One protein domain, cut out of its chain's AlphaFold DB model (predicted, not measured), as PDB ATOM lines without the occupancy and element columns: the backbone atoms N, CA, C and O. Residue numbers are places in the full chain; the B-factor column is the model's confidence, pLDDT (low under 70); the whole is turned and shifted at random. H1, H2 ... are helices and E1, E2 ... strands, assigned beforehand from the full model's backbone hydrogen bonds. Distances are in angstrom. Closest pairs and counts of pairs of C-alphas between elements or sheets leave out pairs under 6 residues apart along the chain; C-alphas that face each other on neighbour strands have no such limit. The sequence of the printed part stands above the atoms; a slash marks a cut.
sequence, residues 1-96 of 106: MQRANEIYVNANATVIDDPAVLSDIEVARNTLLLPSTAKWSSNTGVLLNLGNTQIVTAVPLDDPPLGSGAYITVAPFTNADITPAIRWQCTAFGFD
ATOM      1  N   MET A   1      33.128 -22.803 -26.016       88.19
ATOM      2  CA  MET A   1      34.080 -21.760 -25.560       88.19
ATOM      3  C   MET A   1      34.122 -21.601 -24.043       88.19
ATOM      4  O   MET A   1      35.215 -21.505 -23.509       88.19
ATOM      5  N   GLN A   2      32.985 -21.660 -23.332       91.25
ATOM      6  CA  GLN A   2      32.939 -21.598 -21.855       91.25
ATOM      7  C   GLN A   2      33.937 -22.544 -21.161       91.25
ATOM      8  O   GLN A   2      34.691 -22.112 -20.299       91.25
ATOM      9  N   ARG A   3      34.037 -23.807 -21.602       94.00
ATOM     10  CA  ARG A   3      34.993 -24.755 -21.011       94.00
ATOM     11  C   ARG A   3      36.463 -24.356 -21.205       94.00
ATOM     12  O   ARG A   3      37.251 -24.482 -20.278       94.00
ATOM     13  N   ALA A   4      36.830 -23.846 -22.381       92.12
ATOM     14  CA  ALA A   4      38.180 -23.328 -22.624       92.12
ATOM     15  C   ALA A   4      38.471 -22.083 -21.765       92.12
ATOM     16  O   ALA A   4      39.582 -21.921 -21.271       92.12
ATOM     17  N   ASN A   5      37.452 -21.250 -21.522       92.81
ATOM     18  CA  ASN A   5      37.539 -20.097 -20.628       92.81
ATOM     19  C   ASN A   5      37.931 -20.506 -19.200       92.81
ATOM     20  O   ASN A   5      38.866 -19.958 -18.628       92.81
ATOM     21  N   GLU A   6      37.239 -21.502 -18.642       95.06
ATOM     22  CA  GLU A   6      37.540 -22.043 -17.311       95.06
ATOM     23  C   GLU A   6      38.965 -22.591 -17.220       95.06
ATOM     24  O   GLU A   6      39.648 -22.359 -16.227       95.06
ATOM     25  N   ILE A   7      39.421 -23.305 -18.253       95.06
ATOM     26  CA  ILE A   7      40.760 -23.898 -18.285       95.06
ATOM     27  C   ILE A   7      41.838 -22.806 -18.226       95.06
ATOM     28  O   ILE A   7      42.725 -22.874 -17.377       95.06
ATOM     29  N   TYR A   8      41.735 -21.772 -19.066       94.44
ATOM     30  CA  TYR A   8      42.678 -20.651 -19.048       94.44
ATOM     31  C   TYR A   8      42.682 -19.904 -17.706       94.44
ATOM     32  O   TYR A   8      43.757 -19.614 -17.181       94.44
ATOM     33  N   VAL A   9      41.503 -19.630 -17.130       94.00
ATOM     34  CA  VAL A   9      41.384 -18.948 -15.827       94.00
ATOM     35  C   VAL A   9      42.012 -19.780 -14.711       94.00
ATOM     36  O   VAL A   9      42.809 -19.258 -13.934       94.00
ATOM     37  N   ASN A  10      41.697 -21.074 -14.638       95.25
ATOM     38  CA  ASN A  10      42.189 -21.951 -13.574       95.25
ATOM     39  C   ASN A  10      43.710 -22.146 -13.628       95.25
ATOM     40  O   ASN A  10      44.341 -22.310 -12.586       95.25
ATOM     41  N   ALA A  11      44.294 -22.118 -14.826       94.81
ATOM     42  CA  ALA A  11      45.737 -22.213 -15.022       94.81
ATOM     43  C   ALA A  11      46.468 -20.865 -14.898       94.81
ATOM     44  O   ALA A  11      47.696 -20.839 -14.952       94.81
ATOM     45  N   ASN A  12      45.737 -19.751 -14.751       94.56
ATOM     46  CA  ASN A  12      46.285 -18.394 -14.816       94.56
ATOM     47  C   ASN A  12      47.144 -18.170 -16.081       94.56
ATOM     48  O   ASN A  12      48.213 -17.555 -16.037       94.56
ATOM     49  N   ALA A  13      46.682 -18.716 -17.209       93.94
ATOM     50  CA  ALA A  13      47.365 -18.608 -18.489       93.94
ATOM     51  C   ALA A  13      47.318 -17.164 -19.009       93.94
ATOM     52  O   ALA A  13      46.359 -16.429 -18.779       93.94
ATOM     53  N   THR A  14      48.355 -16.758 -19.741       94.00
ATOM     54  CA  THR A  14      48.469 -15.388 -20.286       94.00
ATOM     55  C   THR A  14      48.712 -15.345 -21.789       94.00
ATOM     56  O   THR A  14      48.730 -14.267 -22.382       94.00
ATOM     57  N   VAL A  15      48.891 -16.506 -22.417       92.06
ATOM     58  CA  VAL A  15      49.186 -16.630 -23.841       92.06
ATOM     59  C   VAL A  15      48.217 -17.600 -24.496       92.06
ATOM     60  O   VAL A  15      47.741 -18.547 -23.866       92.06
ATOM     61  N   ILE A  16      47.920 -17.347 -25.768       89.75
ATOM     62  CA  ILE A  16      47.191 -18.300 -26.596       89.75
ATOM     63  C   ILE A  16      48.012 -19.577 -26.645       89.75
ATOM     64  O   ILE A  16      49.235 -19.534 -26.768       89.75
ATOM     65  N   ASP A  17      47.310 -20.703 -26.571       85.25
ATOM     66  CA  ASP A  17      47.919 -22.018 -26.701       85.25
ATOM     67  C   ASP A  17      49.068 -22.277 -25.706       85.25
ATOM     68  O   ASP A  17      50.038 -22.962 -26.030       85.25
ATOM     69  N   ASP A  18      48.951 -21.746 -24.482       90.12
ATOM     70  CA  ASP A  18      49.868 -22.063 -23.385       90.12
ATOM     71  C   ASP A  18      50.011 -23.596 -23.252       90.12
ATOM     72  O   ASP A  18      49.007 -24.285 -23.028       90.12
ATOM     73  N   PRO A  19      51.230 -24.160 -23.397       91.31
ATOM     74  CA  PRO A  19      51.449 -25.603 -23.376       91.31
ATOM     75  C   PRO A  19      50.883 -26.303 -22.139       91.31
ATOM     76  O   PRO A  19      50.543 -27.483 -22.224       91.31
ATOM     77  N   ALA A  20      50.754 -25.592 -21.014       92.94
ATOM     78  CA  ALA A  20      50.193 -26.129 -19.781       92.94
ATOM     79  C   ALA A  20      48.694 -26.455 -19.874       92.94
ATOM     80  O   ALA A  20      48.209 -27.258 -19.082       92.94
ATOM     81  N   VAL A  21      47.957 -25.860 -20.819       93.38
ATOM     82  CA  VAL A  21      46.499 -26.038 -20.946       93.38
ATOM     83  C   VAL A  21      46.055 -26.694 -22.249       93.38
ATOM     84  O   VAL A  21      44.881 -27.038 -22.400       93.38
ATOM     85  N   LEU A  22      46.969 -26.884 -23.201       91.00
ATOM     86  CA  LEU A  22      46.639 -27.362 -24.543       91.00
ATOM     87  C   LEU A  22      45.930 -28.713 -24.562       91.00
ATOM     88  O   LEU A  22      44.939 -28.873 -25.278       91.00
ATOM     89  N   SER A  23      46.410 -29.679 -23.777       93.50
ATOM     90  CA  SER A  23      45.794 -31.007 -23.706       93.50
ATOM     91  C   SER A  23      44.355 -30.934 -23.213       93.50
ATOM     92  O   SER A  23      43.479 -31.608 -23.753       93.50
ATOM     93  N   ASP A  24      44.095 -30.090 -22.221       95.06
ATOM     94  CA  ASP A  24      42.787 -29.981 -21.583       95.06
ATOM     95  C   ASP A  24      41.787 -29.281 -22.505       95.06
ATOM     96  O   ASP A  24      40.630 -29.700 -22.611       95.06
ATOM     97  N   ILE A  25      42.242 -28.250 -23.225       93.25
ATOM     98  CA  ILE A  25      41.447 -27.582 -24.260       93.25
ATOM     99  C   ILE A  25      41.118 -28.567 -25.382       93.25
ATOM    100  O   ILE A  25      39.972 -28.632 -25.834       93.25
ATOM    101  N   GLU A  26      42.085 -29.376 -25.806       92.06
ATOM    102  CA  GLU A  26      41.886 -30.353 -26.869       92.06
ATOM    103  C   GLU A  26      40.894 -31.455 -26.464       92.06
ATOM    104  O   GLU A  26      39.991 -31.803 -27.232       92.06
ATOM    105  N   VAL A  27      40.982 -31.952 -25.229       93.62
ATOM    106  CA  VAL A  27      39.994 -32.878 -24.653       93.62
ATOM    107  C   VAL A  27      38.605 -32.235 -24.605       93.62
ATOM    108  O   VAL A  27      37.617 -32.858 -25.005       93.62
ATOM    109  N   ALA A  28      38.504 -30.974 -24.176       93.06
ATOM    110  CA  ALA A  28      37.233 -30.259 -24.141       93.06
ATOM    111  C   ALA A  28      36.625 -30.097 -25.544       93.06
ATOM    112  O   ALA A  28      35.431 -30.318 -25.727       93.06
ATOM    113  N   ARG A  29      37.429 -29.774 -26.562       91.12
ATOM    114  CA  ARG A  29      36.957 -29.681 -27.953       91.12
ATOM    115  C   ARG A  29      36.449 -31.030 -28.451       91.12
ATOM    116  O   ARG A  29      35.341 -31.109 -28.965       91.12
ATOM    117  N   ASN A  30      37.212 -32.100 -28.244       90.75
ATOM    118  CA  ASN A  30      36.820 -33.438 -28.691       90.75
ATOM    119  C   ASN A  30      35.513 -33.937 -28.060       90.75
ATOM    120  O   ASN A  30      34.808 -34.728 -28.676       90.75
ATOM    121  N   THR A  31      35.193 -33.485 -26.847       93.81
ATOM    122  CA  THR A  31      33.993 -33.917 -26.116       93.81
ATOM    123  C   THR A  31      32.777 -33.017 -26.330       93.81
ATOM    124  O   THR A  31      31.656 -33.476 -26.133       93.81
ATOM    125  N   LEU A  32      32.976 -31.753 -26.721       94.69
ATOM    126  CA  LEU A  32      31.905 -30.749 -26.788       94.69
ATOM    127  C   LEU A  32      31.575 -30.266 -28.204       94.69
ATOM    128  O   LEU A  32      30.567 -29.581 -28.377       94.69
ATOM    129  N   LEU A  33      32.406 -30.565 -29.206       93.75
ATOM    130  CA  LEU A  33      32.070 -30.250 -30.592       93.75
ATOM    131  C   LEU A  33      30.839 -31.056 -31.035       93.75
ATOM    132  O   LEU A  33      30.730 -32.259 -30.810       93.75
ATOM    133  N   LEU A  34      29.920 -30.360 -31.693       94.62
ATOM    134  CA  LEU A  34      28.759 -30.919 -32.377       94.62
ATOM    135  C   LEU A  34      29.103 -31.225 -33.842       94.62
ATOM    136  O   LEU A  34      30.072 -30.659 -34.355       94.62
ATOM    137  N   PRO A  35      28.290 -32.027 -34.559       95.56
ATOM    138  CA  PRO A  35      28.507 -32.299 -35.982       95.56
ATOM    139  C   PRO A  35      28.637 -31.034 -36.843       95.56
ATOM    140  O   PRO A  35      29.413 -31.017 -37.794       95.56
ATOM    141  N   SER A  36      27.931 -29.958 -36.482       95.81
ATOM    142  CA  SER A  36      27.987 -28.668 -37.178       95.81
ATOM    143  C   SER A  36      29.170 -27.781 -36.809       95.81
ATOM    144  O   SER A  36      29.307 -26.664 -37.308       95.81
ATOM    145  N   THR A  37      30.059 -28.273 -35.953       95.81
ATOM    146  CA  THR A  37      31.251 -27.556 -35.520       95.81
ATOM    147  C   THR A  37      32.507 -28.350 -35.833       95.81
ATOM    148  O   THR A  37      32.495 -29.575 -35.916       95.81
ATOM    149  N   ALA A  38      33.620 -27.650 -35.999       94.81
ATOM    150  CA  ALA A  38      34.915 -28.267 -36.217       94.81
ATOM    151  C   ALA A  38      36.002 -27.538 -35.436       94.81
ATOM    152  O   ALA A  38      35.853 -26.400 -34.990       94.81
ATOM    153  N   LYS A  39      37.139 -28.208 -35.309       93.44
ATOM    154  CA  LYS A  39      38.380 -27.570 -34.892       93.44
ATOM    155  C   LYS A  39      38.776 -26.533 -35.939       93.44
ATOM    156  O   LYS A  39      38.818 -26.843 -37.127       93.44
ATOM    157  N   TRP A  40      39.081 -25.323 -35.496       89.31
ATOM    158  CA  TRP A  40      39.626 -24.265 -36.340       89.31
ATOM    159  C   TRP A  40      40.971 -23.818 -35.793       89.31
ATOM    160  O   TRP A  40      41.124 -23.849 -34.578       89.31
ATOM    161  N   SER A  41      41.888 -23.450 -36.700       68.19
ATOM    162  CA  SER A  41      43.227 -22.863 -36.496       68.19
ATOM    163  C   SER A  41      43.656 -22.628 -35.039       68.19
ATOM    164  O   SER A  41      42.938 -21.958 -34.297       68.19
ATOM    165  N   SER A  42      44.871 -23.071 -34.671       65.31
ATOM    166  CA  SER A  42      45.378 -23.208 -33.286       65.31
ATOM    167  C   SER A  42      44.703 -24.355 -32.506       65.31
ATOM    168  O   SER A  42      43.781 -25.017 -33.001       65.31
ATOM    169  N   ASN A  43      45.167 -24.636 -31.288       70.25
ATOM    170  CA  ASN A  43      44.572 -25.679 -30.443       70.25
ATOM    171  C   ASN A  43      43.256 -25.245 -29.785       70.25
ATOM    172  O   ASN A  43      42.554 -26.075 -29.213       70.25
ATOM    173  N   THR A  44      42.893 -23.967 -29.888       85.75
ATOM    174  CA  THR A  44      41.801 -23.401 -29.089       85.75
ATOM    175  C   THR A  44      40.610 -22.924 -29.922       85.75
ATOM    176  O   THR A  44      39.481 -22.890 -29.428       85.75
ATOM    177  N   GLY A  45      40.821 -22.618 -31.204       91.62
ATOM    178  CA  GLY A  45      39.775 -22.126 -32.098       91.62
ATOM    179  C   GLY A  45      38.716 -23.170 -32.461       91.62
ATOM    180  O   GLY A  45      38.975 -24.375 -32.543       91.62
ATOM    181  N   VAL A  46      37.497 -22.716 -32.732       94.19
ATOM    182  CA  VAL A  46      36.426 -23.551 -33.296       94.19
ATOM    183  C   VAL A  46      35.809 -22.882 -34.515       94.19
ATOM    184  O   VAL A  46      35.830 -21.664 -34.645       94.19
ATOM    185  N   LEU A  47      35.255 -23.692 -35.402       94.88
ATOM    186  CA  LEU A  47      34.440 -23.275 -36.533       94.88
ATOM    187  C   LEU A  47      33.018 -23.775 -36.306       94.88
ATOM    188  O   LEU A  47      32.836 -24.896 -35.835       94.88
ATOM    189  N   LEU A  48      32.028 -22.963 -36.664       95.38
ATOM    190  CA  LEU A  48      30.617 -23.335 -36.723       95.38
ATOM    191  C   LEU A  48      30.118 -23.121 -38.152       95.38
ATOM    192  O   LEU A  48      30.186 -22.008 -38.677       95.38
ATOM    193  N   ASN A  49      29.614 -24.190 -38.761       96.62
ATOM    194  CA  ASN A  49      28.992 -24.144 -40.072       96.62
ATOM    195  C   ASN A  49      27.574 -23.570 -39.949       96.62
ATOM    196  O   ASN A  49      26.748 -24.096 -39.203       96.62
ATOM    197  N   LEU A  50      27.314 -22.483 -40.671       95.50
ATOM    198  CA  LEU A  50      26.017 -21.806 -40.717       95.50
ATOM    199  C   LEU A  50      25.356 -21.919 -42.097       95.50
ATOM    200  O   LEU A  50      24.234 -21.453 -42.281       95.50
ATOM    201  N   GLY A  51      26.062 -22.502 -43.063       94.44
ATOM    202  CA  GLY A  51      25.616 -22.680 -44.429       94.44
ATOM    203  C   GLY A  51      25.080 -24.081 -44.686       94.44
ATOM    204  O   GLY A  51      25.114 -24.972 -43.839       94.44
ATOM    205  N   ASN A  52      24.607 -24.285 -45.912       94.94
ATOM    206  CA  ASN A  52      24.033 -25.555 -46.363       94.94
ATOM    207  C   ASN A  52      25.051 -26.517 -47.006       94.94
ATOM    208  O   ASN A  52      24.673 -27.571 -47.517       94.94
ATOM    209  N   THR A  53      26.338 -26.174 -46.991       94.31
ATOM    210  CA  THR A  53      27.434 -26.985 -47.534       94.31
ATOM    211  C   THR A  53      28.420 -27.357 -46.438       94.31
ATOM    212  O   THR A  53      28.703 -26.556 -45.556       94.31
ATOM    213  N   GLN A  54      28.945 -28.584 -46.473       93.31
ATOM    214  CA  GLN A  54      29.941 -29.049 -45.503       93.31
ATOM    215  C   GLN A  54      31.240 -28.234 -45.605       93.31
ATOM    216  O   GLN A  54      31.724 -27.966 -46.705       93.31
ATOM    217  N   ILE A  55      31.836 -27.910 -44.453       91.62
ATOM    218  CA  ILE A  55      33.100 -27.171 -44.356       91.62
ATOM    219  C   ILE A  55      34.068 -27.930 -43.457       91.62
ATOM    220  O   ILE A  55      33.812 -28.127 -42.271       91.62
ATOM    221  N   VAL A  56      35.200 -28.360 -44.022       87.69
ATOM    222  CA  VAL A  56      36.150 -29.260 -43.348       87.69
ATOM    223  C   VAL A  56      35.399 -30.519 -42.874       87.69
ATOM    224  O   VAL A  56      34.911 -31.290 -43.700       87.69
ATOM    225  N   THR A  57      35.250 -30.708 -41.563       90.25
ATOM    226  CA  THR A  57      34.488 -31.799 -40.941       90.25
ATOM    227  C   THR A  57      33.137 -31.347 -40.382       90.25
ATOM    228  O   THR A  57      32.382 -32.190 -39.915       90.25
ATOM    229  N   ALA A  58      32.832 -30.046 -40.405       94.94
ATOM    230  CA  ALA A  58      31.577 -29.503 -39.899       94.94
ATOM    231  C   ALA A  58      30.471 -29.648 -40.953       94.94
ATOM    232  O   ALA A  58      30.514 -29.013 -42.015       94.94
ATOM    233  N   VAL A  59      29.470 -30.473 -40.660       96.12
ATOM    234  CA  VAL A  59      28.289 -30.637 -41.519       96.12
ATOM    235  C   VAL A  59      27.303 -29.476 -41.321       96.12
ATOM    236  O   VAL A  59      27.380 -28.782 -40.311       96.12
ATOM    237  N   PRO A  60      26.392 -29.204 -42.267       96.19
ATOM    238  CA  PRO A  60      25.338 -28.214 -42.060       96.19
ATOM    239  C   PRO A  60      24.487 -28.501 -40.816       96.19
ATOM    240  O   PRO A  60      24.336 -29.653 -40.405       96.19
ATOM    241  N   LEU A  61      23.906 -27.448 -40.240       93.25
ATOM    242  CA  LEU A  61      22.767 -27.586 -39.328       93.25
ATOM    243  C   LEU A  61      21.557 -28.152 -40.091       93.25
ATOM    244  O   LEU A  61      21.481 -28.007 -41.311       93.25
ATOM    245  N   ASP A  62      20.595 -28.734 -39.370       92.56
ATOM    246  CA  ASP A  62      19.352 -29.243 -39.975       92.56
ATOM    247  C   ASP A  62      18.559 -28.133 -40.696       92.56
ATOM    248  O   ASP A  62      17.968 -28.377 -41.746       92.56
ATOM    249  N   ASP A  63      18.592 -26.909 -40.155       93.12
ATOM    250  CA  ASP A  63      18.017 -25.695 -40.747       93.12
ATOM    251  C   ASP A  63      19.084 -24.581 -40.764       93.12
ATOM    252  O   ASP A  63      19.229 -23.830 -39.791       93.12
ATOM    253  N   PRO A  64      19.944 -24.534 -41.799       92.56
ATOM    254  CA  PRO A  64      21.061 -23.603 -41.841       92.56
ATOM    255  C   PRO A  64      20.560 -22.169 -42.088       92.56
ATOM    256  O   PRO A  64      19.848 -21.926 -43.064       92.56
ATOM    257  N   PRO A  65      20.957 -21.189 -41.254       91.31
ATOM    258  CA  PRO A  65      20.441 -19.822 -41.346       91.31
ATOM    259  C   PRO A  65      20.973 -19.034 -42.552       91.31
ATOM    260  O   PRO A  65      20.457 -17.956 -42.850       91.31
ATOM    261  N   LEU A  66      22.027 -19.519 -43.217       93.56
ATOM    262  CA  LEU A  66      22.734 -18.809 -44.280       93.56
ATOM    263  C   LEU A  66      22.949 -19.684 -45.527       93.56
ATOM    264  O   LEU A  66      22.722 -20.895 -45.541       93.56
ATOM    265  N   GLY A  67      23.387 -19.032 -46.606       90.12
ATOM    266  CA  GLY A  67      23.672 -19.672 -47.888       90.12
ATOM    267  C   GLY A  67      24.933 -20.545 -47.893       90.12
ATOM    268  O   GLY A  67      25.593 -20.770 -46.881       90.12
ATOM    269  N   SER A  68      25.274 -21.049 -49.079       92.31
ATOM    270  CA  SER A  68      26.431 -21.930 -49.269       92.31
ATOM    271  C   SER A  68      27.743 -21.268 -48.843       92.31
ATOM    272  O   SER A  68      27.998 -20.110 -49.168       92.31
ATOM    273  N   GLY A  69      28.591 -22.028 -48.149       89.31
ATOM    274  CA  GLY A  69      29.922 -21.595 -47.734       89.31
ATOM    275  C   GLY A  69      29.946 -20.636 -46.542       89.31
ATOM    276  O   GLY A  69      31.018 -20.126 -46.226       89.31
ATOM    277  N   ALA A  70      28.807 -20.388 -45.888       95.31
ATOM    278  CA  ALA A  70      28.733 -19.516 -44.724       95.31
ATOM    279  C   ALA A  70      29.192 -20.223 -43.437       95.31
ATOM    280  O   ALA A  70      28.660 -21.265 -43.053       95.31
ATOM    281  N   TYR A  71      30.157 -19.645 -42.726       94.94
ATOM    282  CA  TYR A  71      30.590 -20.137 -41.416       94.94
ATOM    283  C   TYR A  71      31.183 -19.032 -40.563       94.94
ATOM    284  O   TYR A  71      31.613 -17.993 -41.065       94.94
ATOM    285  N   ILE A  72      31.237 -19.289 -39.258       94.12
ATOM    286  CA  ILE A  72      31.979 -18.453 -38.322       94.12
ATOM    287  C   ILE A  72      33.129 -19.224 -37.714       94.12
ATOM    288  O   ILE A  72      33.049 -20.435 -37.499       94.12
ATOM    289  N   THR A  73      34.182 -18.503 -37.373       93.50
ATOM    290  CA  THR A  73      35.260 -19.016 -36.534       93.50
ATOM    291  C   THR A  73      35.278 -18.251 -35.229       93.50
ATOM    292  O   THR A  73      35.127 -17.032 -35.253       93.50
ATOM    293  N   VAL A  74      35.491 -18.945 -34.115       92.94
ATOM    294  CA  VAL A  74      35.574 -18.362 -32.775       92.94
ATOM    295  C   VAL A  74      36.908 -18.757 -32.150       92.94
ATOM    296  O   VAL A  74      37.145 -19.940 -31.896       92.94
ATOM    297  N   ALA A  75      37.795 -17.787 -31.929       92.31
ATOM    298  CA  ALA A  75      39.145 -18.009 -31.406       92.31
ATOM    299  C   ALA A  75      39.712 -16.729 -30.758       92.31
ATOM    300  O   ALA A  75      39.284 -15.636 -31.118       92.31
ATOM    301  N   PRO A  76      40.675 -16.819 -29.825       90.81
ATOM    302  CA  PRO A  76      41.504 -15.674 -29.463       90.81
ATOM    303  C   PRO A  76      42.475 -15.370 -30.618       90.81
ATOM    304  O   PRO A  76      42.929 -16.291 -31.301       90.81
ATOM    305  N   PHE A  77      42.794 -14.098 -30.860       88.81
ATOM    306  CA  PHE A  77      43.667 -13.688 -31.974       88.81
ATOM    307  C   PHE A  77      45.060 -13.291 -31.503       88.81
ATOM    308  O   PHE A  77      46.049 -13.510 -32.200       88.81
ATOM    309  N   THR A  78      45.146 -12.724 -30.305       90.62
ATOM    310  CA  THR A  78      46.393 -12.307 -29.671       90.62
ATOM    311  C   THR A  78      46.445 -12.758 -28.213       90.62
ATOM    312  O   THR A  78      45.421 -13.014 -27.590       90.62
ATOM    313  N   ASN A  79      47.634 -12.792 -27.608       92.00
ATOM    314  CA  ASN A  79      47.766 -13.082 -26.171       92.00
ATOM    315  C   ASN A  79      46.994 -12.081 -25.287       92.00
ATOM    316  O   ASN A  79      46.567 -12.424 -24.187       92.00
ATOM    317  N   ALA A  80      46.736 -10.866 -25.787       91.62
ATOM    318  CA  ALA A  80      45.885  -9.887 -25.114       91.62
ATOM    319  C   ALA A  80      44.403 -10.308 -25.055       91.62
ATOM    320  O   ALA A  80      43.617  -9.693 -24.337       91.62
ATOM    321  N   ASP A  81      44.000 -11.333 -25.804       91.12
ATOM    322  CA  ASP A  81      42.678 -11.947 -25.705       91.12
ATOM    323  C   ASP A  81      42.607 -13.017 -24.607       91.12
ATOM    324  O   ASP A  81      41.533 -13.549 -24.367       91.12
ATOM    325  N   ILE A  82      43.707 -13.345 -23.920       92.31
ATOM    326  CA  ILE A  82      43.708 -14.302 -22.799       92.31
ATOM    327  C   ILE A  82      43.772 -13.579 -21.442       92.31
ATOM    328  O   ILE A  82      43.246 -14.079 -20.450       92.31
ATOM    329  N   THR A  83      44.356 -12.377 -21.389       87.50
ATOM    330  CA  THR A  83      44.575 -11.616 -20.147       87.50
ATOM    331  C   THR A  83      44.346 -10.108 -20.345       87.50
ATOM    332  O   THR A  83      44.713  -9.583 -21.400       87.50
ATOM    333  N   PRO A  84      43.750  -9.373 -19.374       82.31
ATOM    334  CA  PRO A  84      43.305  -9.799 -18.032       82.31
ATOM    335  C   PRO A  84      41.929 -10.482 -17.991       82.31
ATOM    336  O   PRO A  84      41.542 -11.025 -16.961       82.31
ATOM    337  N   ALA A  85      41.185 -10.456 -19.094       86.00
ATOM    338  CA  ALA A  85      39.942 -11.191 -19.266       86.00
ATOM    339  C   ALA A  85      39.967 -11.861 -20.635       86.00
ATOM    340  O   ALA A  85      40.450 -11.274 -21.607       86.00
ATOM    341  N   ILE A  86      39.436 -13.077 -20.703       90.06
ATOM    342  CA  ILE A  86      39.445 -13.850 -21.937       90.06
ATOM    343  C   ILE A  86      38.408 -13.271 -22.897       90.06
ATOM    344  O   ILE A  86      37.236 -13.099 -22.548       90.06
ATOM    345  N   ARG A  87      38.847 -12.985 -24.117       90.44
ATOM    346  CA  ARG A  87      38.045 -12.460 -25.215       90.44
ATOM    347  C   ARG A  87      38.031 -13.478 -26.345       90.44
ATOM    348  O   ARG A  87      39.061 -14.005 -26.750       90.44
ATOM    349  N   TRP A  88      36.838 -13.760 -26.846       89.81
ATOM    350  CA  TRP A  88      36.638 -14.657 -27.976       89.81
ATOM    351  C   TRP A  88      36.290 -13.814 -29.188       89.81
ATOM    352  O   TRP A  88      35.249 -13.165 -29.197       89.81
ATOM    353  N   GLN A  89      37.167 -13.823 -30.186       89.50
ATOM    354  CA  GLN A  89      36.955 -13.089 -31.422       89.50
ATOM    355  C   GLN A  89      36.196 -13.964 -32.406       89.50
ATOM    356  O   GLN A  89      36.433 -15.174 -32.498       89.50
ATOM    357  N   CYS A  90      35.290 -13.337 -33.146       91.25
ATOM    358  CA  CYS A  90      34.535 -13.986 -34.199       91.25
ATOM    359  C   CYS A  90      34.975 -13.495 -35.570       91.25
ATOM    360  O   CYS A  90      35.304 -12.329 -35.760       91.25
ATOM    361  N   THR A  91      34.934 -14.369 -36.568       91.69
ATOM    362  CA  THR A  91      35.106 -13.961 -37.967       91.69
ATOM    363  C   THR A  91      34.078 -14.657 -38.826       91.69
ATOM    364  O   THR A  91      33.970 -15.883 -38.787       91.69
ATOM    365  N   ALA A  92      33.312 -13.855 -39.562       93.69
ATOM    366  CA  ALA A  92      32.350 -14.314 -40.549       93.69
ATOM    367  C   ALA A  92      33.051 -14.618 -41.875       93.69
ATOM    368  O   ALA A  92      33.900 -13.855 -42.336       93.69
ATOM    369  N   PHE A  93      32.655 -15.716 -42.504       93.31
ATOM    370  CA  PHE A  93      33.087 -16.102 -43.838       93.31
ATOM    371  C   PHE A  93      31.862 -16.447 -44.672       93.31
ATOM    372  O   PHE A  93      31.000 -17.191 -44.215       93.31
ATOM    373  N   GLY A  94      31.784 -15.919 -45.894       93.00
ATOM    374  CA  GLY A  94      30.670 -16.196 -46.807       93.00
ATOM    375  C   GLY A  94      29.365 -15.457 -46.484       93.00
ATOM    376  O   GLY A  94      28.348 -15.749 -47.104       93.00
ATOM    377  N   PHE A  95      29.378 -14.508 -45.543       93.12
ATOM    378  CA  PHE A  95      28.254 -13.620 -45.231       93.12
ATOM    379  C   PHE A  95      28.745 -12.321 -44.567       93.12
ATOM    380  O   PHE A  95      29.927 -12.198 -44.242       93.12
ATOM    381  N   ASP A  96      27.838 -11.358 -44.391       91.06
ATOM    382  CA  ASP A  96      28.129 -10.055 -43.786       91.06
ATOM    383  C   ASP A  96      28.344 -10.162 -42.266       91.06
ATOM    384  O   ASP A  96      27.511 -10.723 -41.549       91.06
TER     385      ASP A  96
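Overview. This is residues 1 to 96 of the 106 residues of an uncharacterized protein of Francisella tularensis subsp. tularensis (strain SCHU S4 / Schu 4) (UniProt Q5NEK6). Expect little regular structure: a small meander sheet, each strand the antiparallel neighbour of the one before, E1 E2 E3 E4, with helical hairpin H1 and H2 at one corner and long loops between. The 96 printed residues hold H1 H2 E1 E2 E3 E4 in that order, 37 residues, class mixed. It is compact, radius of gyration of the C-alphas 13.9 A, spans 40 by 27 by 17 A.

Arrangement. H1, residues 2 to 10, touches H2, residues 22 to 32, closest at C-alphas 4 and 25, 5.6 A, opposite ways at a shallow tilt of 24 degrees. In both, every O i to N i+4 pair is within hydrogen-bond range. Look next for hairpin E1, residues 37 to 39, and E2, residues 46 to 49: N 38 to O 47, 2.9 A. E2 and E3, residues 71 to 75, form a hairpin: N 46 to O 74, 2.9 A. E3 and E4, residues 89 to 93, form another: N 71 to O 93, 3.0 A. H2 only grazes this sheet, with residues 26 to 30.

Along the chain. Find C-alpha 2 at (32.939, -21.598, -21.855); H1 runs 12.4 A, H2 15.3 A. E3 and E4 each run 13.3 A, E4 ending at (33.087, -16.102, -43.838).

Size, cuts and confidence. The farthest C-alphas, 12 and 67, are 40.1 A apart. The printed part has no cut; links H1 to H2, E2 to E3 and E3 to E4 are long. Residues 41 to 42 have pLDDT under 70.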